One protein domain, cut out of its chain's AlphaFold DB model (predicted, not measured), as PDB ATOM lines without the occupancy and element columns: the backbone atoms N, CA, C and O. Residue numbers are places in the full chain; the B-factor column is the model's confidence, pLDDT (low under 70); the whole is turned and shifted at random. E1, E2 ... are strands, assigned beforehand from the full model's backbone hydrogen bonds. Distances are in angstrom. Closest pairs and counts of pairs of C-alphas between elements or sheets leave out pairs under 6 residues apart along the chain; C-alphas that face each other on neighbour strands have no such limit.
ATOM      1  N   THR A   5      47.692  36.100  -9.509       97.25
ATOM      2  CA  THR A   5      48.949  35.736  -8.824       97.25
ATOM      3  C   THR A   5      49.678  34.562  -9.480       97.25
ATOM      4  O   THR A   5      50.849  34.322  -9.199       97.25
ATOM      5  N   LYS A   6      49.000  33.842 -10.382       96.88
ATOM      6  CA  LYS A   6      49.572  32.763 -11.200       96.88
ATOM      7  C   LYS A   6      50.150  33.248 -12.527       96.88
ATOM      8  O   LYS A   6      50.605  32.425 -13.318       96.88
ATOM      9  N   GLY A   7      50.066  34.547 -12.804       97.06
ATOM     10  CA  GLY A   7      50.581  35.125 -14.032       97.06
ATOM     11  C   GLY A   7      52.107  35.163 -14.067       97.06
ATOM     12  O   GLY A   7      52.768  35.181 -13.032       97.06
ATOM     13  N   THR A   8      52.662  35.195 -15.274       98.19
ATOM     14  CA  THR A   8      54.093  35.397 -15.525       98.19
ATOM     15  C   THR A   8      54.285  36.704 -16.277       98.19
ATOM     16  O   THR A   8      53.587  36.961 -17.258       98.19
ATOM     17  N   TRP A   9      55.216  37.537 -15.821       98.31
ATOM     18  CA  TRP A   9      55.553  38.771 -16.519       98.31
ATOM     19  C   TRP A   9      56.330  38.484 -17.801       98.31
ATOM     20  O   TRP A   9      57.315  37.746 -17.795       98.31
ATOM     21  N   ILE A  10      55.919  39.142 -18.879       97.38
ATOM     22  CA  ILE A  10      56.811  39.497 -19.976       97.38
ATOM     23  C   ILE A  10      57.128  40.983 -19.821       97.38
ATOM     24  O   ILE A  10      56.220  41.792 -19.626       97.38
ATOM     25  N   PHE A  11      58.418  41.318 -19.839       97.56
ATOM     26  CA  PHE A  11      58.905  42.682 -19.602       97.56
ATOM     27  C   PHE A  11      58.391  43.257 -18.268       97.56
ATOM     28  O   PHE A  11      57.630  44.215 -18.242       97.56
ATOM     29  N   GLU A  12      58.753  42.617 -17.149       98.06
ATOM     30  CA  GLU A  12      58.321  43.044 -15.809       98.06
ATOM     31  C   GLU A  12      58.662  44.527 -15.560       98.06
ATOM     32  O   GLU A  12      59.832  44.898 -15.700       98.06
ATOM     33  N   PRO A  13      57.674  45.368 -15.198       98.12
ATOM     34  CA  PRO A  13      57.912  46.780 -14.917       98.12
ATOM     35  C   PRO A  13      58.582  46.956 -13.548       98.12
ATOM     36  O   PRO A  13      58.418  46.135 -12.643       98.12
ATOM     37  N   GLU A  14      59.257  48.084 -13.344       98.12
ATOM     38  CA  GLU A  14      59.869  48.458 -12.065       98.12
ATOM     39  C   GLU A  14      58.825  48.599 -10.951       98.12
ATOM     40  O   GLU A  14      59.106  48.339  -9.779       98.12
ATOM     41  N   THR A  15      57.610  49.030 -11.307       98.38
ATOM     42  CA  THR A  15      56.503  49.211 -10.366       98.38
ATOM     43  C   THR A  15      55.252  48.490 -10.851       98.38
ATOM     44  O   THR A  15      54.587  48.905 -11.802       98.38
ATOM     45  N   SER A  16      54.880  47.434 -10.129       98.25
ATOM     46  CA  SER A  16      53.611  46.732 -10.306       98.25
ATOM     47  C   SER A  16      53.012  46.275  -8.980       98.25
ATOM     48  O   SER A  16      53.676  46.212  -7.944       98.25
ATOM     49  N   GLN A  17      51.723  45.948  -9.017       98.31
ATOM     50  CA  GLN A  17      51.041  45.248  -7.937       98.31
ATOM     51  C   GLN A  17      50.138  44.171  -8.529       98.31
ATOM     52  O   GLN A  17      49.307  44.458  -9.388       98.31
ATOM     53  N   VAL A  18      50.273  42.942  -8.033       98.31
ATOM     54  CA  VAL A  18      49.434  41.806  -8.426       98.31
ATOM     55  C   VAL A  18      48.683  41.301  -7.202       98.31
ATOM     56  O   VAL A  18      49.282  41.015  -6.165       98.31
ATOM     57  N   THR A  19      47.365  41.191  -7.323       97.88
ATOM     58  CA  THR A  19      46.506  40.473  -6.376       97.88
ATOM     59  C   THR A  19      45.876  39.276  -7.079       97.88
ATOM     60  O   THR A  19      46.086  39.054  -8.264       97.88
ATOM     61  N   ASP A  20      45.070  38.491  -6.376       96.50
ATOM     62  CA  ASP A  20      44.257  37.441  -6.999       96.50
ATOM     63  C   ASP A  20      43.225  37.994  -8.000       96.50
ATOM     64  O   ASP A  20      42.763  37.279  -8.881       96.50
ATOM     65  N   THR A  21      42.881  39.277  -7.894       95.56
ATOM     66  CA  THR A  21      41.733  39.908  -8.557       95.56
ATOM     67  C   THR A  21      42.091  41.103  -9.436       95.56
ATOM     68  O   THR A  21      41.244  41.558 -10.204       95.56
ATOM     69  N   SER A  22      43.320  41.618  -9.356       96.62
ATOM     70  CA  SER A  22      43.744  42.804 -10.100       96.62
ATOM     71  C   SER A  22      45.239  42.809 -10.408       96.62
ATOM     72  O   SER A  22      46.038  42.185  -9.710       96.62
ATOM     73  N   VAL A  23      45.596  43.561 -11.447       97.62
ATOM     74  CA  VAL A  23      46.973  43.871 -11.832       97.62
ATOM     75  C   VAL A  23      47.062  45.377 -12.039       97.62
ATOM     76  O   VAL A  23      46.249  45.945 -12.768       97.62
ATOM     77  N   SER A  24      48.033  46.013 -11.395       98.06
ATOM     78  CA  SER A  24      48.385  47.418 -11.596       98.06
ATOM     79  C   SER A  24      49.800  47.499 -12.153       98.06
ATOM     80  O   SER A  24      50.697  46.826 -11.641       98.06
ATOM     81  N   ILE A  25      49.987  48.306 -13.195       98.06
ATOM     82  CA  ILE A  25      51.251  48.489 -13.916       98.06
ATOM     83  C   ILE A  25      51.509  49.987 -14.022       98.06
ATOM     84  O   ILE A  25      50.641  50.728 -14.482       98.06
ATOM     85  N   THR A  26      52.708  50.415 -13.638       97.69
ATOM     86  CA  THR A  26      53.247  51.721 -14.025       97.69
ATOM     87  C   THR A  26      54.238  51.479 -15.150       97.69
ATOM     88  O   THR A  26      55.214  50.766 -14.950       97.69
ATOM     89  N   THR A  27      53.973  52.034 -16.330       96.88
ATOM     90  CA  THR A  27      54.826  51.846 -17.507       96.88
ATOM     91  C   THR A  27      56.057  52.738 -17.455       96.88
ATOM     92  O   THR A  27      55.971  53.922 -17.123       96.88
ATOM     93  N   GLU A  28      57.186  52.196 -17.885       96.44
ATOM     94  CA  GLU A  28      58.379  52.957 -18.217       96.44
ATOM     95  C   GLU A  28      58.199  53.694 -19.559       96.44
ATOM     96  O   GLU A  28      57.420  53.256 -20.418       96.44
ATOM     97  N   PRO A  29      58.928  54.804 -19.783       96.00
ATOM     98  CA  PRO A  29      58.989  55.446 -21.092       96.00
ATOM     99  C   PRO A  29      59.482  54.490 -22.189       96.00
ATOM    100  O   PRO A  29      60.229  53.554 -21.917       96.00
ATOM    101  N   GLU A  30      59.127  54.785 -23.442       95.88
ATOM    102  CA  GLU A  30      59.645  54.083 -24.634       95.88
ATOM    103  C   GLU A  30      59.325  52.573 -24.673       95.88
ATOM    104  O   GLU A  30      60.061  51.767 -25.251       95.88
ATOM    105  N   THR A  31      58.187  52.191 -24.089       97.81
ATOM    106  CA  THR A  31      57.640  50.832 -24.133       97.81
ATOM    107  C   THR A  31      56.519  50.715 -25.169       97.81
ATOM    108  O   THR A  31      55.621  51.554 -25.223       97.81
ATOM    109  N   ASP A  32      56.563  49.686 -26.018       98.25
ATOM    110  CA  ASP A  32      55.558  49.441 -27.057       98.25
ATOM    111  C   ASP A  32      55.586  47.985 -27.580       98.25
ATOM    112  O   ASP A  32      56.550  47.235 -27.412       98.25
ATOM    113  N   PHE A  33      54.506  47.605 -28.261       98.50
ATOM    114  CA  PHE A  33      54.411  46.410 -29.097       98.50
ATOM    115  C   PHE A  33      54.055  46.817 -30.527       98.50
ATOM    116  O   PHE A  33      52.916  47.211 -30.801       98.50
ATOM    117  N   TRP A  34      54.993  46.665 -31.457       98.62
ATOM    118  CA  TRP A  34      54.764  46.875 -32.882       98.62
ATOM    119  C   TRP A  34      55.771  46.108 -33.734       98.62
ATOM    120  O   TRP A  34      56.961  46.067 -33.431       98.62
ATOM    121  N   GLN A  35      55.315  45.558 -34.857       98.50
ATOM    122  CA  GLN A  35      56.168  44.842 -35.793       98.50
ATOM    123  C   GLN A  35      56.035  45.379 -37.221       98.50
ATOM    124  O   GLN A  35      55.111  45.021 -37.948       98.50
ATOM    125  N   ARG A  36      57.040  46.161 -37.649       98.12
ATOM    126  CA  ARG A  36      57.434  46.503 -39.038       98.12
ATOM    127  C   ARG A  36      56.460  47.293 -39.894       98.12
ATOM    128  O   ARG A  36      56.891  48.200 -40.601       98.12
ATOM    129  N   SER A  37      55.192  46.918 -39.911       97.56
ATOM    130  CA  SER A  37      54.194  47.425 -40.843       97.56
ATOM    131  C   SER A  37      54.170  48.945 -40.845       97.56
ATOM    132  O   SER A  37      54.137  49.557 -39.781       97.56
ATOM    133  N   TYR A  38      54.210  49.530 -42.045       97.81
ATOM    134  CA  TYR A  38      54.220  50.971 -42.329       97.81
ATOM    135  C   TYR A  38      55.429  51.764 -41.782       97.81
ATOM    136  O   TYR A  38      56.047  52.510 -42.537       97.81
ATOM    137  N   TYR A  39      55.817  51.580 -40.520       96.62
ATOM    138  CA  TYR A  39      56.832  52.386 -39.835       96.62
ATOM    139  C   TYR A  39      58.259  51.815 -39.882       96.62
ATOM    140  O   TYR A  39      59.220  52.524 -39.597       96.62
ATOM    141  N   GLY A  40      58.427  50.533 -40.212       96.00
ATOM    142  CA  GLY A  40      59.725  49.867 -40.364       96.00
ATOM    143  C   GLY A  40      60.439  49.463 -39.066       96.00
ATOM    144  O   GLY A  40      61.294  48.576 -39.112       96.00
ATOM    145  N   PHE A  41      60.088  50.043 -37.914       97.12
ATOM    146  CA  PHE A  41      60.674  49.679 -36.619       97.12
ATOM    147  C   PHE A  41      60.037  48.424 -35.999       97.12
ATOM    148  O   PHE A  41      59.014  47.917 -36.469       97.12
ATOM    149  N   ARG A  42      60.677  47.908 -34.943       97.88
ATOM    150  CA  ARG A  42      60.164  46.819 -34.105       97.88
ATOM    151  C   ARG A  42      60.261  47.227 -32.645       97.88
ATOM    152  O   ARG A  42      61.365  47.540 -32.208       97.88
ATOM    153  N   ASN A  43      59.153  47.131 -31.928       98.06
ATOM    154  CA  ASN A  43      59.100  47.247 -30.479       98.06
ATOM    155  C   ASN A  43      58.425  45.993 -29.926       98.06
ATOM    156  O   ASN A  43      57.408  45.540 -30.452       98.06
ATOM    157  N   ASP A  44      59.040  45.414 -28.910       97.81
ATOM    158  CA  ASP A  44      58.598  44.196 -28.239       97.81
ATOM    159  C   ASP A  44      59.156  44.251 -26.815       97.81
ATOM    160  O   ASP A  44      60.121  43.565 -26.483       97.81
ATOM    161  N   ASN A  45      58.687  45.238 -26.047       98.19
ATOM    162  CA  ASN A  45      59.250  45.569 -24.735       98.19
ATOM    163  C   ASN A  45      58.225  46.120 -23.728       98.19
ATOM    164  O   ASN A  45      58.627  46.521 -22.638       98.19
ATOM    165  N   ALA A  46      56.935  46.183 -24.072       98.25
ATOM    166  CA  ALA A  46      55.928  46.712 -23.158       98.25
ATOM    167  C   ALA A  46      55.506  45.695 -22.082       98.25
ATOM    168  O   ALA A  46      55.366  44.505 -22.375       98.25
ATOM    169  N   PRO A  47      55.269  46.152 -20.841       98.31
ATOM    170  CA  PRO A  47      54.964  45.270 -19.725       98.31
ATOM    171  C   PRO A  47      53.623  44.564 -19.900       98.31
ATOM    172  O   PRO A  47      52.597  45.194 -20.172       98.31
ATOM    173  N   ALA A  48      53.605  43.250 -19.674       98.19
ATOM    174  CA  ALA A  48      52.366  42.488 -19.610       98.19
ATOM    175  C   ALA A  48      52.458  41.284 -18.669       98.19
ATOM    176  O   ALA A  48      53.461  40.575 -18.618       98.19
ATOM    177  N   LEU A  49      51.361  41.016 -17.960       98.25
ATOM    178  CA  LEU A  49      51.199  39.812 -17.152       98.25
ATOM    179  C   LEU A  49      50.401  38.772 -17.943       98.25
ATOM    180  O   LEU A  49      49.249  39.013 -18.309       98.25
ATOM    181  N   LEU A  50      51.000  37.609 -18.188       97.50
ATOM    182  CA  LEU A  50      50.405  36.534 -18.975       97.50
ATOM    183  C   LEU A  50      49.884  35.407 -18.093       97.50
ATOM    184  O   LEU A  50      50.523  35.014 -17.122       97.50
ATOM    185  N   LEU A  51      48.754  34.831 -18.488       95.88
ATOM    186  CA  LEU A  51      48.229  33.591 -17.929       95.88
ATOM    187  C   LEU A  51      48.179  32.544 -19.035       95.88
ATOM    188  O   LEU A  51      47.581  32.773 -20.087       95.88
ATOM    189  N   GLU A  52      48.787  31.392 -18.786       94.81
ATOM    190  CA  GLU A  52      48.816  30.306 -19.758       94.81
ATOM    191  C   GLU A  52      47.494  29.532 -19.775       94.81
ATOM    192  O   GLU A  52      46.926  29.189 -18.734       94.81
ATOM    193  N   SER A  53      46.999  29.225 -20.974       92.06
ATOM    194  CA  SER A  53      45.854  28.336 -21.157       92.06
ATOM    195  C   SER A  53      45.862  27.695 -22.544       92.06
ATOM    196  O   SER A  53      46.040  28.368 -23.562       92.06
ATOM    197  N   SER A  54      45.605  26.388 -22.597       91.69
ATOM    198  CA  SER A  54      45.323  25.647 -23.833       91.69
ATOM    199  C   SER A  54      43.827  25.444 -24.088       91.69
ATOM    200  O   SER A  54      43.455  24.882 -25.117       91.69
ATOM    201  N   ASP A  55      42.975  25.880 -23.162       94.75
ATOM    202  CA  ASP A  55      41.546  25.596 -23.176       94.75
ATOM    203  C   ASP A  55      40.755  26.679 -23.912       94.75
ATOM    204  O   ASP A  55      41.216  27.801 -24.137       94.75
ATOM    205  N   ASN A  56      39.510  26.355 -24.256       96.81
ATOM    206  CA  ASN A  56      38.537  27.372 -24.630       96.81
ATOM    207  C   ASN A  56      38.145  28.171 -23.391       96.81
ATOM    208  O   ASN A  56      37.793  27.595 -22.361       96.81
ATOM    209  N   PHE A  57      38.125  29.493 -23.510       95.50
ATOM    210  CA  PHE A  57      37.734  30.367 -22.414       95.50
ATOM    211  C   PHE A  57      37.010  31.607 -22.926       95.50
ATOM    212  O   PHE A  57      37.125  31.988 -24.089       95.50
ATOM    213  N   SER A  58      36.269  32.245 -22.026       96.00
ATOM    214  CA  SER A  58      35.827  33.626 -22.172       96.00
ATOM    215  C   SER A  58      36.185  34.353 -20.889       96.00
ATOM    216  O   SER A  58      35.763  33.948 -19.805       96.00
ATOM    217  N   PHE A  59      36.951  35.422 -21.016       93.19
ATOM    218  CA  PHE A  59      37.396  36.255 -19.912       93.19
ATOM    219  C   PHE A  59      36.983  37.698 -20.176       93.19
ATOM    220  O   PHE A  59      37.161  38.212 -21.279       93.19
ATOM    221  N   THR A  60      36.423  38.333 -19.153       96.81
ATOM    222  CA  THR A  60      36.014  39.734 -19.180       96.81
ATOM    223  C   THR A  60      36.805  40.479 -18.124       96.81
ATOM    224  O   THR A  60      36.877  40.023 -16.983       96.81
ATOM    225  N   THR A  61      37.343  41.638 -18.484       96.31
ATOM    226  CA  THR A  61      38.006  42.519 -17.526       96.31
ATOM    227  C   THR A  61      37.714  43.974 -17.806       96.31
ATOM    228  O   THR A  61      37.427  44.364 -18.939       96.31
ATOM    229  N   LYS A  62      37.795  44.761 -16.741       97.62
ATOM    230  CA  LYS A  62      37.771  46.209 -16.783       97.62
ATOM    231  C   LYS A  62      39.207  46.701 -16.724       97.62
ATOM    232  O   LYS A  62      39.967  46.296 -15.852       97.62
ATOM    233  N   VAL A  63      39.546  47.591 -17.636       96.81
ATOM    234  CA  VAL A  63      40.843  48.248 -17.701       96.81
ATOM    235  C   VAL A  63      40.617  49.721 -17.402       96.81
ATOM    236  O   VAL A  63      39.731  50.337 -17.990       96.81
ATOM    237  N   SER A  64      41.392  50.271 -16.475       96.75
ATOM    238  CA  SER A  64      41.366  51.683 -16.088       96.75
ATOM    239  C   SER A  64      42.761  52.268 -16.211       96.75
ATOM    240  O   SER A  64      43.729  51.595 -15.865       96.75
ATOM    241  N   PHE A  65      42.864  53.510 -16.669       93.62
ATOM    242  CA  PHE A  65      44.147  54.141 -16.976       93.62
ATOM    243  C   PHE A  65      44.065  55.662 -16.810       93.62
ATOM    244  O   PHE A  65      42.984  56.247 -16.716       93.62
ATOM    245  N   GLN A  66      45.230  56.301 -16.762       94.19
ATOM    246  CA  GLN A  66      45.375  57.752 -16.710       94.19
ATOM    247  C   GLN A  66      46.236  58.182 -17.889       94.19
ATOM    248  O   GLN A  66      47.393  57.783 -17.967       94.19
ATOM    249  N   TYR A  67      45.669  58.980 -18.792       93.50
ATOM    250  CA  TYR A  67      46.415  59.542 -19.911       93.50
ATOM    251  C   TYR A  67      47.453  60.547 -19.409       93.50
ATOM    252  O   TYR A  67      47.119  61.456 -18.647       93.50
ATOM    253  N   GLN A  68      48.693  60.397 -19.858       93.62
ATOM    254  CA  GLN A  68      49.807  61.288 -19.552       93.62
ATOM    255  C   GLN A  68      50.487  61.787 -20.826       93.62
ATOM    256  O   GLN A  68      50.819  62.968 -20.911       93.62
ATOM    257  N   SER A  69      50.683  60.912 -21.814       94.88
ATOM    258  CA  SER A  69      51.425  61.205 -23.041       94.88
ATOM    259  C   SER A  69      50.775  60.592 -24.277       94.88
ATOM    260  O   SER A  69      50.034  59.614 -24.209       94.88
ATOM    261  N   GLN A  70      51.035  61.202 -25.438       96.19
ATOM    262  CA  GLN A  70      50.602  60.662 -26.728       96.19
ATOM    263  C   GLN A  70      51.105  59.220 -26.897       96.19
ATOM    264  O   GLN A  70      52.260  58.934 -26.592       96.19
ATOM    265  N   PHE A  71      50.232  58.353 -27.412       96.44
ATOM    266  CA  PHE A  71      50.422  56.908 -27.580       96.44
ATOM    267  C   PHE A  71      50.399  56.074 -26.298       96.44
ATOM    268  O   PHE A  71      50.685  54.877 -26.362       96.44
ATOM    269  N   ASP A  72      49.985  56.650 -25.163       97.06
ATOM    270  CA  ASP A  72      49.669  55.867 -23.969       97.06
ATOM    271  C   ASP A  72      48.613  54.812 -24.299       97.06
ATOM    272  O   ASP A  72      47.548  55.119 -24.848       97.06
ATOM    273  N   GLN A  73      48.910  53.566 -23.939       97.62
ATOM    274  CA  GLN A  73      48.093  52.407 -24.265       97.62
ATOM    275  C   GLN A  73      47.750  51.596 -23.024       97.62
ATOM    276  O   GLN A  73      48.590  51.358 -22.161       97.62
ATOM    277  N   CYS A  74      46.516  51.100 -22.959       96.81
ATOM    278  CA  CYS A  74      46.119  50.159 -21.916       96.81
ATOM    279  C   CYS A  74      45.054  49.183 -22.428       96.81
ATOM    280  O   CYS A  74      44.085  49.582 -23.087       96.81
ATOM    281  N   GLY A  75      45.229  47.891 -22.141       97.44
ATOM    282  CA  GLY A  75      44.330  46.861 -22.647       97.44
ATOM    283  C   GLY A  75      44.786  45.427 -22.397       97.44
ATOM    284  O   GLY A  75      45.299  45.110 -21.328       97.44
ATOM    285  N   LEU A  76      44.539  44.553 -23.372       97.06
ATOM    286  CA  LEU A  76      44.828  43.119 -23.315       97.06
ATOM    287  C   LEU A  76      45.871  42.716 -24.348       97.06
ATOM    288  O   LEU A  76      45.895  43.266 -25.449       97.06
ATOM    289  N   ILE A  77      46.634  41.673 -24.023       98.00
ATOM    290  CA  ILE A  77      47.557  41.017 -24.944       98.00
ATOM    291  C   ILE A  77      47.330  39.498 -24.960       98.00
ATOM    292  O   ILE A  77      46.977  38.894 -23.947       98.00
ATOM    293  N   ILE A  78      47.540  38.885 -26.121       97.69
ATOM    294  CA  ILE A  78      47.810  37.454 -26.276       97.69
ATOM    295  C   ILE A  78      49.198  37.359 -26.882       97.69
ATOM    296  O   ILE A  78      49.446  37.967 -27.920       97.69
ATOM    297  N   TYR A  79      50.093  36.614 -26.252       98.00
ATOM    298  CA  TYR A  79      51.492  36.577 -26.647       98.00
ATOM    299  C   TYR A  79      51.942  35.127 -26.814       98.00
ATOM    300  O   TYR A  79      51.813  34.338 -25.878       98.00
ATOM    301  N   LEU A  80      52.420  34.775 -28.009       96.56
ATOM    302  CA  LEU A  80      53.042  33.476 -28.281       96.56
ATOM    303  C   LEU A  80      54.559  33.642 -28.353       96.56
ATOM    304  O   LEU A  80      55.300  32.956 -27.653       96.56
ATOM    305  N   ASP A  81      54.998  34.591 -29.175       96.94
ATOM    306  CA  ASP A  81      56.388  34.989 -29.350       96.94
ATOM    307  C   ASP A  81      56.458  36.402 -29.961       96.94
ATOM    308  O   ASP A  81      55.433  37.029 -30.237       96.94
ATOM    309  N   SER A  82      57.675  36.903 -30.181       96.94
ATOM    310  CA  SER A  82      57.918  38.266 -30.671       96.94
ATOM    311  C   SER A  82      57.378  38.523 -32.082       96.94
ATOM    312  O   SER A  82      57.118  39.673 -32.447       96.94
ATOM    313  N   ASP A  83      57.172  37.471 -32.874       97.56
ATOM    314  CA  ASP A  83      56.651  37.541 -34.235       97.56
ATOM    315  C   ASP A  83      55.145  37.221 -34.308       97.56
ATOM    316  O   ASP A  83      54.529  37.474 -35.347       97.56
ATOM    317  N   ASN A  84      54.541  36.715 -33.224       98.06
ATOM    318  CA  ASN A  84      53.145  36.284 -33.163       98.06
ATOM    319  C   ASN A  84      52.488  36.682 -31.833       98.06
ATOM    320  O   ASN A  84      52.575  35.993 -30.812       98.06
ATOM    321  N   TRP A  85      51.771  37.800 -31.863       98.56
ATOM    322  CA  TRP A  85      51.035  38.320 -30.715       98.56
ATOM    323  C   TRP A  85      49.844  39.162 -31.164       98.56
ATOM    324  O   TRP A  85      49.709  39.560 -32.320       98.56
ATOM    325  N   PHE A  86      48.945  39.433 -30.235       98.62
ATOM    326  CA  PHE A  86      47.784  40.278 -30.434       98.62
ATOM    327  C   PHE A  86      47.677  41.267 -29.284       98.62
ATOM    328  O   PHE A  86      47.791  40.841 -28.141       98.62
ATOM    329  N   LYS A  87      47.363  42.536 -29.560       98.50
ATOM    330  CA  LYS A  87      46.941  43.492 -28.525       98.50
ATOM    331  C   LYS A  87      45.609  44.142 -28.883       98.50
ATOM    332  O   LYS A  87      45.352  44.418 -30.052       98.50
ATOM    333  N   ALA A  88      44.781  44.422 -27.884       98.50
ATOM    334  CA  ALA A  88      43.638  45.324 -27.997       98.50
ATOM    335  C   ALA A  88      43.736  46.375 -26.908       98.50
ATOM    336  O   ALA A  88      43.875  46.020 -25.740       98.50
ATOM    337  N   SER A  89      43.659  47.642 -27.286       98.12
ATOM    338  CA  SER A  89      43.894  48.752 -26.373       98.12
ATOM    339  C   SER A  89      43.097  49.986 -26.771       98.12
ATOM    340  O   SER A  89      42.656  50.157 -27.912       98.12
ATOM    341  N   ILE A  90      42.923  50.850 -25.779       97.56
ATOM    342  CA  ILE A  90      42.744  52.272 -26.023       97.56
ATOM    343  C   ILE A  90      44.141  52.860 -26.170       97.56
ATOM    344  O   ILE A  90      45.022  52.501 -25.395       97.56
ATOM    345  N   GLU A  91      44.310  53.755 -27.133       97.88
ATOM    346  CA  GLU A  91      45.542  54.479 -27.423       97.88
ATOM    347  C   GLU A  91      45.251  55.979 -27.461       97.88
ATOM    348  O   GLU A  91      44.395  56.432 -28.226       97.88
ATOM    349  N   TYR A  92      45.915  56.747 -26.603       97.88
ATOM    350  CA  TYR A  92      45.710  58.189 -26.523       97.88
ATOM    351  C   TYR A  92      46.301  58.910 -27.729       97.88
ATOM    352  O   TYR A  92      47.491  58.772 -28.008       97.88
ATOM    353  N   GLU A  93      45.499  59.739 -28.399       97.31
ATOM    354  CA  GLU A  93      45.996  60.552 -29.510       97.31
ATOM    355  C   GLU A  93      46.233  62.006 -29.088       97.31
ATOM    356  O   GLU A  93      47.303  62.565 -29.341       97.31
ATOM    357  N   ASN A  94      45.209  62.642 -28.509       96.00
ATOM    358  CA  ASN A  94      45.206  64.045 -28.092       96.00
ATOM    359  C   ASN A  94      43.988  64.356 -27.199       96.00
ATOM    360  O   ASN A  94      43.133  63.509 -26.965       96.00
ATOM    361  N   GLU A  95      43.862  65.613 -26.764       94.88
ATOM    362  CA  GLU A  95      42.813  66.089 -25.847       94.88
ATOM    363  C   GLU A  95      41.369  65.919 -26.360       94.88
ATOM    364  O   GLU A  95      40.420  66.098 -25.598       94.88
ATOM    365  N   SER A  96      41.175  65.596 -27.641       96.31
ATOM    366  CA  SER A  96      39.847  65.417 -28.237       96.31
ATOM    367  C   SER A  96      39.423  63.954 -28.358       96.31
ATOM    368  O   SER A  96      38.224  63.677 -28.293       96.31
ATOM    369  N   PHE A  97      40.359  63.022 -28.571       97.06
ATOM    370  CA  PHE A  97      40.018  61.624 -28.832       97.06
ATOM    371  C   PHE A  97      41.156  60.640 -28.540       97.06
ATOM    372  O   PHE A  97      42.339  60.986 -28.538       97.06
ATOM    373  N   SER A  98      40.756  59.384 -28.363       97.62
ATOM    374  CA  SER A  98      41.631  58.214 -28.339       97.62
ATOM    375  C   SER A  98      41.237  57.260 -29.459       97.62
ATOM    376  O   SER A  98      40.102  57.281 -29.941       97.62
ATOM    377  N   ARG A  99      42.146  56.375 -29.856       98.00
ATOM    378  CA  ARG A  99      41.842  55.260 -30.751       98.00
ATOM    379  C   ARG A  99      41.535  54.022 -29.933       98.00
ATOM    380  O   ARG A  99      42.338  53.592 -29.116       98.00
ATOM    381  N   LEU A 100      40.380  53.419 -30.174       98.31
ATOM    382  CA  LEU A 100      40.095  52.065 -29.725       98.31
ATOM    383  C   LEU A 100      40.491  51.115 -30.843       98.31
ATOM    384  O   LEU A 100      39.936  51.189 -31.943       98.31
ATOM    385  N   GLY A 101      41.453  50.241 -30.575       98.06
ATOM    386  CA  GLY A 101      42.083  49.466 -31.626       98.06
ATOM    387  C   GLY A 101      42.485  48.063 -31.231       98.06
ATOM    388  O   GLY A 101      42.467  47.666 -30.067       98.06
ATOM    389  N   SER A 102      42.862  47.309 -32.254       98.44
ATOM    390  CA  SER A 102      43.484  46.005 -32.103       98.44
ATOM    391  C   SER A 102      44.589  45.816 -33.126       98.44
ATOM    392  O   SER A 102      44.390  46.153 -34.296       98.44
ATOM    393  N   VAL A 103      45.701  45.227 -32.704       98.75
ATOM    394  CA  VAL A 103      46.798  44.805 -33.572       98.75
ATOM    395  C   VAL A 103      46.878  43.289 -33.544       98.75
ATOM    396  O   VAL A 103      47.017  42.703 -32.474       98.75
ATOM    397  N   VAL A 104      46.800  42.662 -34.714       98.75
ATOM    398  CA  VAL A 104      47.126  41.244 -34.893       98.75
ATOM    399  C   VAL A 104      48.487  41.189 -35.566       98.75
ATOM    400  O   VAL A 104      48.628  41.636 -36.702       98.75
ATOM    401  N   THR A 105      49.482  40.659 -34.876       98.69
ATOM    402  CA  THR A 105      50.819  40.465 -35.420       98.69
ATOM    403  C   THR A 105      50.990  39.000 -35.780       98.69
ATOM    404  O   THR A 105      50.884  38.132 -34.917       98.69
ATOM    405  N   ASN A 106      51.230  38.738 -37.063       98.25
ATOM    406  CA  ASN A 106      51.514  37.408 -37.593       98.25
ATOM    407  C   ASN A 106      52.821  37.457 -38.376       98.25
ATOM    408  O   ASN A 106      53.021  38.368 -39.185       98.25
ATOM    409  N   LEU A 107      53.680  36.456 -38.177       97.38
ATOM    410  CA  LEU A 107      54.934  36.300 -38.921       97.38
ATOM    411  C   LEU A 107      55.812  37.571 -38.897       97.38
ATOM    412  O   LEU A 107      56.487  37.896 -39.876       97.38
ATOM    413  N   GLY A 108      55.772  38.315 -37.788       97.44
ATOM    414  CA  GLY A 108      56.554  39.532 -37.585       97.44
ATOM    415  C   GLY A 108      56.024  40.771 -38.314       97.44
ATOM    416  O   GLY A 108      56.812  41.687 -38.570       97.44
ATOM    417  N   TYR A 109      54.728  40.818 -38.647       98.12
ATOM    418  CA  TYR A 109      54.061  41.980 -39.246       98.12
ATOM    419  C   TYR A 109      52.744  42.308 -38.539       98.12
ATOM    420  O   TYR A 109      51.852  41.467 -38.443       98.12
ATOM    421  N   SER A 110      52.618  43.551 -38.075       98.62
ATOM    422  CA  SER A 110      51.437  44.066 -37.379       98.62
ATOM    423  C   SER A 110      50.341  44.521 -38.346       98.62
ATOM    424  O   SER A 110      50.579  45.346 -39.226       98.62
ATOM    425  N   ASP A 111      49.121  44.031 -38.159       98.50
ATOM    426  CA  ASP A 111      47.902  44.525 -38.807       98.50
ATOM    427  C   ASP A 111      47.054  45.257 -37.761       98.50
ATOM    428  O   ASP A 111      46.521  44.633 -36.838       98.50
ATOM    429  N   TRP A 112      46.953  46.580 -37.906       98.25
ATOM    430  CA  TRP A 112      46.259  47.463 -36.974       98.25
ATOM    431  C   TRP A 112      44.935  47.961 -37.544       98.25
ATOM    432  O   TRP A 112      44.884  48.530 -38.634       98.25
ATOM    433  N   ALA A 113      43.867  47.800 -36.766       97.94
ATOM    434  CA  ALA A 113      42.570  48.409 -37.036       97.94
ATOM    435  C   ALA A 113      42.103  49.224 -35.833       97.94
ATOM    436  O   ALA A 113      42.220  48.770 -34.692       97.94
ATOM    437  N   THR A 114      41.543  50.403 -36.103       97.69
ATOM    438  CA  THR A 114      41.127  51.367 -35.082       97.69
ATOM    439  C   THR A 114      39.823  52.067 -35.429       97.69
ATOM    440  O   THR A 114      39.392  52.108 -36.582       97.69
ATOM    441  N   THR A 115      39.213  52.651 -34.403       97.62
ATOM    442  CA  THR A 115      38.191  53.686 -34.524       97.62
ATOM    443  C   THR A 115      38.466  54.783 -33.507       97.62
ATOM    444  O   THR A 115      38.877  54.496 -32.381       97.62
ATOM    445  N   ASP A 116      38.188  56.026 -33.879       98.19
ATOM    446  CA  ASP A 116      38.237  57.138 -32.936       98.19
ATOM    447  C   ASP A 116      37.074  57.016 -31.943       98.19
ATOM    448  O   ASP A 116      35.938  56.688 -32.309       98.19
ATOM    449  N   ILE A 117      37.373  57.259 -30.673       96.88
ATOM    450  CA  ILE A 117      36.433  57.275 -29.555       96.88
ATOM    451  C   ILE A 117      36.716  58.496 -28.666       96.88
ATOM    452  O   ILE A 117      37.789  59.091 -28.762       96.88
ATOM    453  N   PRO A 118      35.787  58.876 -27.768       96.19
ATOM    454  CA  PRO A 118      36.082  59.844 -26.712       96.19
ATOM    455  C   PRO A 118      37.253  59.402 -25.815       96.19
ATOM    456  O   PRO A 118      37.877  58.369 -26.038       96.19
ATOM    457  N   LEU A 119      37.515  60.166 -24.756       96.06
ATOM    458  CA  LEU A 119      38.561  59.894 -23.767       96.06
ATOM    459  C   LEU A 119      37.993  59.216 -22.502       96.06
ATOM    460  O   LEU A 119      37.860  59.887 -21.474       96.06
ATOM    461  N   PRO A 120      37.582  57.932 -22.520       96.06
ATOM    462  CA  PRO A 120      37.137  57.280 -21.298       96.06
ATOM    463  C   PRO A 120      38.334  57.048 -20.367       96.06
ATOM    464  O   PRO A 120      39.445  56.833 -20.830       96.06
ATOM    465  N   SER A 121      38.110  57.029 -19.056       94.62
ATOM    466  CA  SER A 121      39.127  56.620 -18.069       94.62
ATOM    467  C   SER A 121      39.148  55.108 -17.823       94.62
ATOM    468  O   SER A 121      39.981  54.595 -17.076       94.62
ATOM    469  N   GLU A 122      38.175  54.395 -18.389       97.19
ATOM    470  CA  GLU A 122      37.984  52.964 -18.219       97.19
ATOM    471  C   GLU A 122      37.237  52.346 -19.402       97.19
ATOM    472  O   GLU A 122      36.381  52.977 -20.022       97.19
ATOM    473  N   ILE A 123      37.536  51.086 -19.702       97.75
ATOM    474  CA  ILE A 123      36.843  50.303 -20.722       97.75
ATOM    475  C   ILE A 123      36.847  48.828 -20.332       97.75
ATOM    476  O   ILE A 123      37.766  48.334 -19.681       97.75
ATOM    477  N   TRP A 124      35.813  48.109 -20.739       98.50
ATOM    478  CA  TRP A 124      35.747  46.666 -20.593       98.50
ATOM    479  C   TRP A 124      36.185  45.983 -21.877       98.50
ATOM    480  O   TRP A 124      35.769  46.384 -22.963       98.50
ATOM    481  N   TYR A 125      36.933  44.895 -21.737       98.44
ATOM    482  CA  TYR A 125      37.233  43.968 -22.818       98.44
ATOM    483  C   TYR A 125      36.680  42.590 -22.491       98.44
ATOM    484  O   TYR A 125      36.686  42.163 -21.333       98.44
ATOM    485  N   ARG A 126      36.236  41.876 -23.523       98.38
ATOM    486  CA  ARG A 126      35.927  40.452 -23.449       98.38
ATOM    487  C   ARG A 126      36.731  39.711 -24.504       98.38
ATOM    488  O   ARG A 126      36.581  39.973 -25.694       98.38
ATOM    489  N   LEU A 127      37.570  38.791 -24.039       97.75
ATOM    490  CA  LEU A 127      38.376  37.901 -24.859       97.75
ATOM    491  C   LEU A 127      37.799  36.495 -24.797       97.75
ATOM    492  O   LEU A 127      37.725  35.898 -23.724       97.75
ATOM    493  N   SER A 128      37.408  35.970 -25.954       98.00
ATOM    494  CA  SER A 128      36.951  34.593 -26.112       98.00
ATOM    495  C   SER A 128      37.875  33.815 -27.038       98.00
ATOM    496  O   SER A 128      38.152  34.266 -28.148       98.00
ATOM    497  N   ARG A 129      38.280  32.617 -26.613       97.19
ATOM    498  CA  ARG A 129      38.981  31.628 -27.436       97.19
ATOM    499  C   ARG A 129      38.080  30.428 -27.708       97.19
ATOM    500  O   ARG A 129      37.477  29.880 -26.782       97.19
ATOM    501  N   ARG A 130      38.018  29.996 -28.968       97.00
ATOM    502  CA  ARG A 130      37.332  28.773 -29.413       97.00
ATOM    503  C   ARG A 130      38.220  28.024 -30.405       97.00
ATOM    504  O   ARG A 130      38.248  28.340 -31.584       97.00
ATOM    505  N   GLY A 131      38.955  27.030 -29.920       95.12
ATOM    506  CA  GLY A 131      39.965  26.324 -30.699       95.12
ATOM    507  C   GLY A 131      41.072  27.294 -31.142       95.12
ATOM    508  O   GLY A 131      41.725  27.877 -30.266       95.12
ATOM    509  N   PRO A 132      41.303  27.462 -32.459       94.38
ATOM    510  CA  PRO A 132      42.261  28.430 -32.994       94.38
ATOM    511  C   PRO A 132      41.708  29.863 -33.076       94.38
ATOM    512  O   PRO A 132      42.482  30.793 -33.286       94.38
ATOM    513  N   ASP A 133      40.391  30.040 -32.927       97.44
ATOM    514  CA  ASP A 133      39.719  31.311 -33.175       97.44
ATOM    515  C   ASP A 133      39.680  32.185 -31.922       97.44
ATOM    516  O   ASP A 133      39.331  31.726 -30.825       97.44
ATOM    517  N   PHE A 134      39.955  33.473 -32.109       98.25
ATOM    518  CA  PHE A 134      39.864  34.498 -31.079       98.25
ATOM    519  C   PHE A 134      38.840  35.565 -31.457       98.25
ATOM    520  O   PHE A 134      38.794  36.032 -32.594       98.25
ATOM    521  N   LEU A 135      38.040  35.975 -30.476       98.62
ATOM    522  CA  LEU A 135      37.096  37.085 -30.563       98.62
ATOM    523  C   LEU A 135      37.413  38.091 -29.457       98.62
ATOM    524  O   LEU A 135      37.397  37.733 -28.276       98.62
ATOM    525  N   ILE A 136      37.646  39.344 -29.854       98.50
ATOM    526  CA  ILE A 136      37.695  40.492 -28.950       98.50
ATOM    527  C   ILE A 136      36.470  41.366 -29.129       98.50
ATOM    528  O   ILE A 136      36.107  41.766 -30.240       98.50
ATOM    529  N   GLU A 137      35.902  41.732 -27.992       98.62
ATOM    530  CA  GLU A 137      34.839  42.709 -27.870       98.62
ATOM    531  C   GLU A 137      35.207  43.759 -26.818       98.62
ATOM    532  O   GLU A 137      35.975  43.481 -25.894       98.62
ATOM    533  N   SER A 138      34.609  44.942 -26.922       98.38
ATOM    534  CA  SER A 138      34.733  46.004 -25.923       98.38
ATOM    535  C   SER A 138      33.389  46.575 -25.500       98.38
ATOM    536  O   SER A 138      32.385  46.446 -26.203       98.38
ATOM    537  N   SER A 139      33.359  47.202 -24.326       98.25
ATOM    538  CA  SER A 139      32.168  47.838 -23.772       98.25
ATOM    539  C   SER A 139      32.534  49.033 -22.893       98.25
ATOM    540  O   SER A 139      33.479  48.969 -22.110       98.25
ATOM    541  N   LEU A 140      31.763  50.119 -22.995       96.50
ATOM    542  CA  LEU A 140      31.908  51.291 -22.122       96.50
ATOM    543  C   LEU A 140      31.126  51.151 -20.806       96.50
ATOM    544  O   LEU A 140      31.443  51.832 -19.840       96.50
ATOM    545  N   ASP A 141      30.115  50.279 -20.755       96.62
ATOM    546  CA  ASP A 141      29.240  50.100 -19.588       96.62
ATOM    547  C   ASP A 141      29.399  48.730 -18.908       96.62
ATOM    548  O   ASP A 141      28.806  48.484 -17.860       96.62
ATOM    549  N   GLY A 142      30.200  47.833 -19.490       97.44
ATOM    550  CA  GLY A 142      30.403  46.469 -19.000       97.44
ATOM    551  C   GLY A 142      29.209  45.541 -19.230       97.44
ATOM    552  O   GLY A 142      29.223  44.404 -18.761       97.44
ATOM    553  N   VAL A 143      28.185  45.998 -19.956       97.56
ATOM    554  CA  VAL A 143      26.941  45.261 -20.222       97.56
ATOM    555  C   VAL A 143      26.789  45.005 -21.719       97.56
ATOM    556  O   VAL A 143      26.588  43.864 -22.142       97.56
ATOM    557  N   HIS A 144      26.934  46.044 -22.540       98.00
ATOM    558  CA  HIS A 144      26.765  45.980 -23.986       98.00
ATOM    559  C   HIS A 144      28.127  45.893 -24.671       98.00
ATOM    560  O   HIS A 144      28.828  46.895 -24.830       98.00
ATOM    561  N   PHE A 145      28.494  44.682 -25.077       98.44
ATOM    562  CA  PHE A 145      29.744  44.407 -25.780       98.44
ATOM    563  C   PHE A 145      29.571  44.537 -27.293       98.44
ATOM    564  O   PHE A 145      28.589  44.061 -27.863       98.44
ATOM    565  N   LYS A 146      30.541  45.188 -27.938       98.12
ATOM    566  CA  LYS A 146      30.637  45.341 -29.390       98.12
ATOM    567  C   LYS A 146      31.884  44.625 -29.891       98.12
ATOM    568  O   LYS A 146      32.962  44.791 -29.326       98.12
ATOM    569  N   GLN A 147      31.737  43.863 -30.969       98.12
ATOM    570  CA  GLN A 147      32.855  43.194 -31.631       98.12
ATOM    571  C   GLN A 147      33.894  44.208 -32.116       98.12
ATOM    572  O   GLN A 147      33.549  45.165 -32.807       98.12
ATOM    573  N   MET A 148      35.163  43.946 -31.804       97.88
ATOM    574  CA  MET A 148      36.311  44.679 -32.342       97.88
ATOM    575  C   MET A 148      37.021  43.875 -33.431       97.88
ATOM    576  O   MET A 148      37.310  44.398 -34.504       97.88
ATOM    577  N   ARG A 149      37.312  42.597 -33.160       98.44
ATOM    578  CA  ARG A 149      38.170  41.775 -34.019       98.44
ATOM    579  C   ARG A 149      37.836  40.294 -33.860       98.44
ATOM    580  O   ARG A 149      37.601  39.834 -32.745       98.44
ATOM    581  N   ILE A 150      37.864  39.562 -34.970       98.38
ATOM    582  CA  ILE A 150      37.961  38.100 -34.999       98.38
ATOM    583  C   ILE A 150      39.226  37.763 -35.774       98.38
ATOM    584  O   ILE A 150      39.456  38.349 -36.834       98.38
ATOM    585  N   PHE A 151      40.050  36.866 -35.247       98.31
ATOM    586  CA  PHE A 151      41.306  36.489 -35.885       98.31
ATOM    587  C   PHE A 151      41.767  35.091 -35.462       98.31
ATOM    588  O   PHE A 151      41.263  34.511 -34.499       98.31
ATOM    589  N   ILE A 152      42.757  34.594 -36.195       97.31
ATOM    590  CA  ILE A 152      43.581  33.436 -35.852       97.31
ATOM    591  C   ILE A 152      45.050  33.867 -35.878       97.31
ATOM    592  O   ILE A 152      45.393  34.861 -36.529       97.31
ATOM    593  N   PHE A 153      45.914  33.096 -35.225       95.81
ATOM    594  CA  PHE A 153      47.345  33.146 -35.518       95.81
ATOM    595  C   PHE A 153      47.653  32.271 -36.731       95.81
ATOM    596  O   PHE A 153      47.113  31.170 -36.860       95.81
TER     597      PHE A 153
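AT A GLANCE: This is residues 5 to 153 of the 155 residues of an uncharacterized protein of Vibrio variabilis (UniProt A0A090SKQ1). Two four-stranded sheets, E8 E9 E10 E11 and E7 E12 E13 E14, lie face to face as a sandwich with their strands running in nearly the same line. The first part of the chain adds three small strand pairs outside it: the hairpin E4 and E5 packs through E4 on the far face of the first sheet, at E10 and E11, the pair E1 and E6 packs through E6 on E8, and the hairpin E2 and E3 lies beyond that pair, far from the core. The printed part has 149 residues with no named helix and fourteen named strands, E1 to E14 in order along the chain; the class is all strand. Both large sheets are antiparallel, in the orders E8 E9 E10 E11 and E7 E12 E13 E14. The whole is compact, with a radius of gyration of the C-alphas of 14.7 A, and rounded, with spans of 40 by 38 by 32 A.

IN THESE COORDINATES: E1 is residues 8 to 10, and C-alpha 8 stands at (54.093, 35.397, -15.525). E2 is residues 15 to 18 and E3 residues 23 to 26. E4 is residues 33 to 35, E5 residues 42 to 44 and E6 residues 48 to 50. E7, residues 57 to 64, is 22.5 A long from first to last C-alpha. E8 is residues 73 to 81, 20.0 A, and bends by 73 degrees at residue 76. E9, residues 84 to 94, is the longest strand by residues; it measures 29.3 A, begins with C-alpha 84 at (53.145, 36.284, -33.163), and bends by 58 degrees at residue 88. E10 is residues 97 to 106, 28.2 A, and E11 residues 109 to 117, 25.3 A. E12 is residues 122 to 130, 26.7 A, and E13 residues 133 to 139, 20.5 A. E14 is residues 146 to 151, 15.3 A, and ends with C-alpha 151 at (41.306, 36.489, -35.885).

HOW THE PARTS SIT: E8 E9 E10 E11 is a meander, each strand the antiparallel neighbour of the one before, with N 78 and O 86 at 2.8 A, N 91 and O 99 at 2.8 A, and N 111 and O 104 at 2.8 A within hydrogen-bond range. E12 E13 E14 is a second meander, with N 126 and O 137 at 2.9 A and N 136 and O 149 at 2.9 A; E7 joins it beside E12, with N 63 and O 123 at 2.8 A. These two twisted sheets form the sandwich, two sheets face to face, whose facing parts are 10.4 A centre to centre with strands at 17 degrees. Between the edge strands E7 and E8 the closest C-alphas are those of Val 63 and Gly 75, 6.2 A apart. Between E10 and E14 they are those of Ser 102 and Arg 149, 7.1 A. E4 and E5 form a hairpin, with N 34 and O 43 at 2.8 A, and the closest C-alphas of E4 and E11 are those of Gln 35 and Tyr 109, 5.0 A. E1 and E6 are antiparallel, with N 8 and O 50 at 2.8 A, and the closest C-alphas of E6 and E8 are those of Ala 48 and Ile 77, 7.3 A. E2 and E3 form a hairpin, with N 24 and O 17 at 2.8 A; E2 is apart from E6 and from E8.

THE WHOLE: The two C-alphas farthest apart are those of Asp 55 and Glu 95, 40.6 A. The printed part runs from 5 to 153 without a cut, and no link between named strands is long. The mean pLDDT of the printed part is 97.2, and no printed residue is under 70.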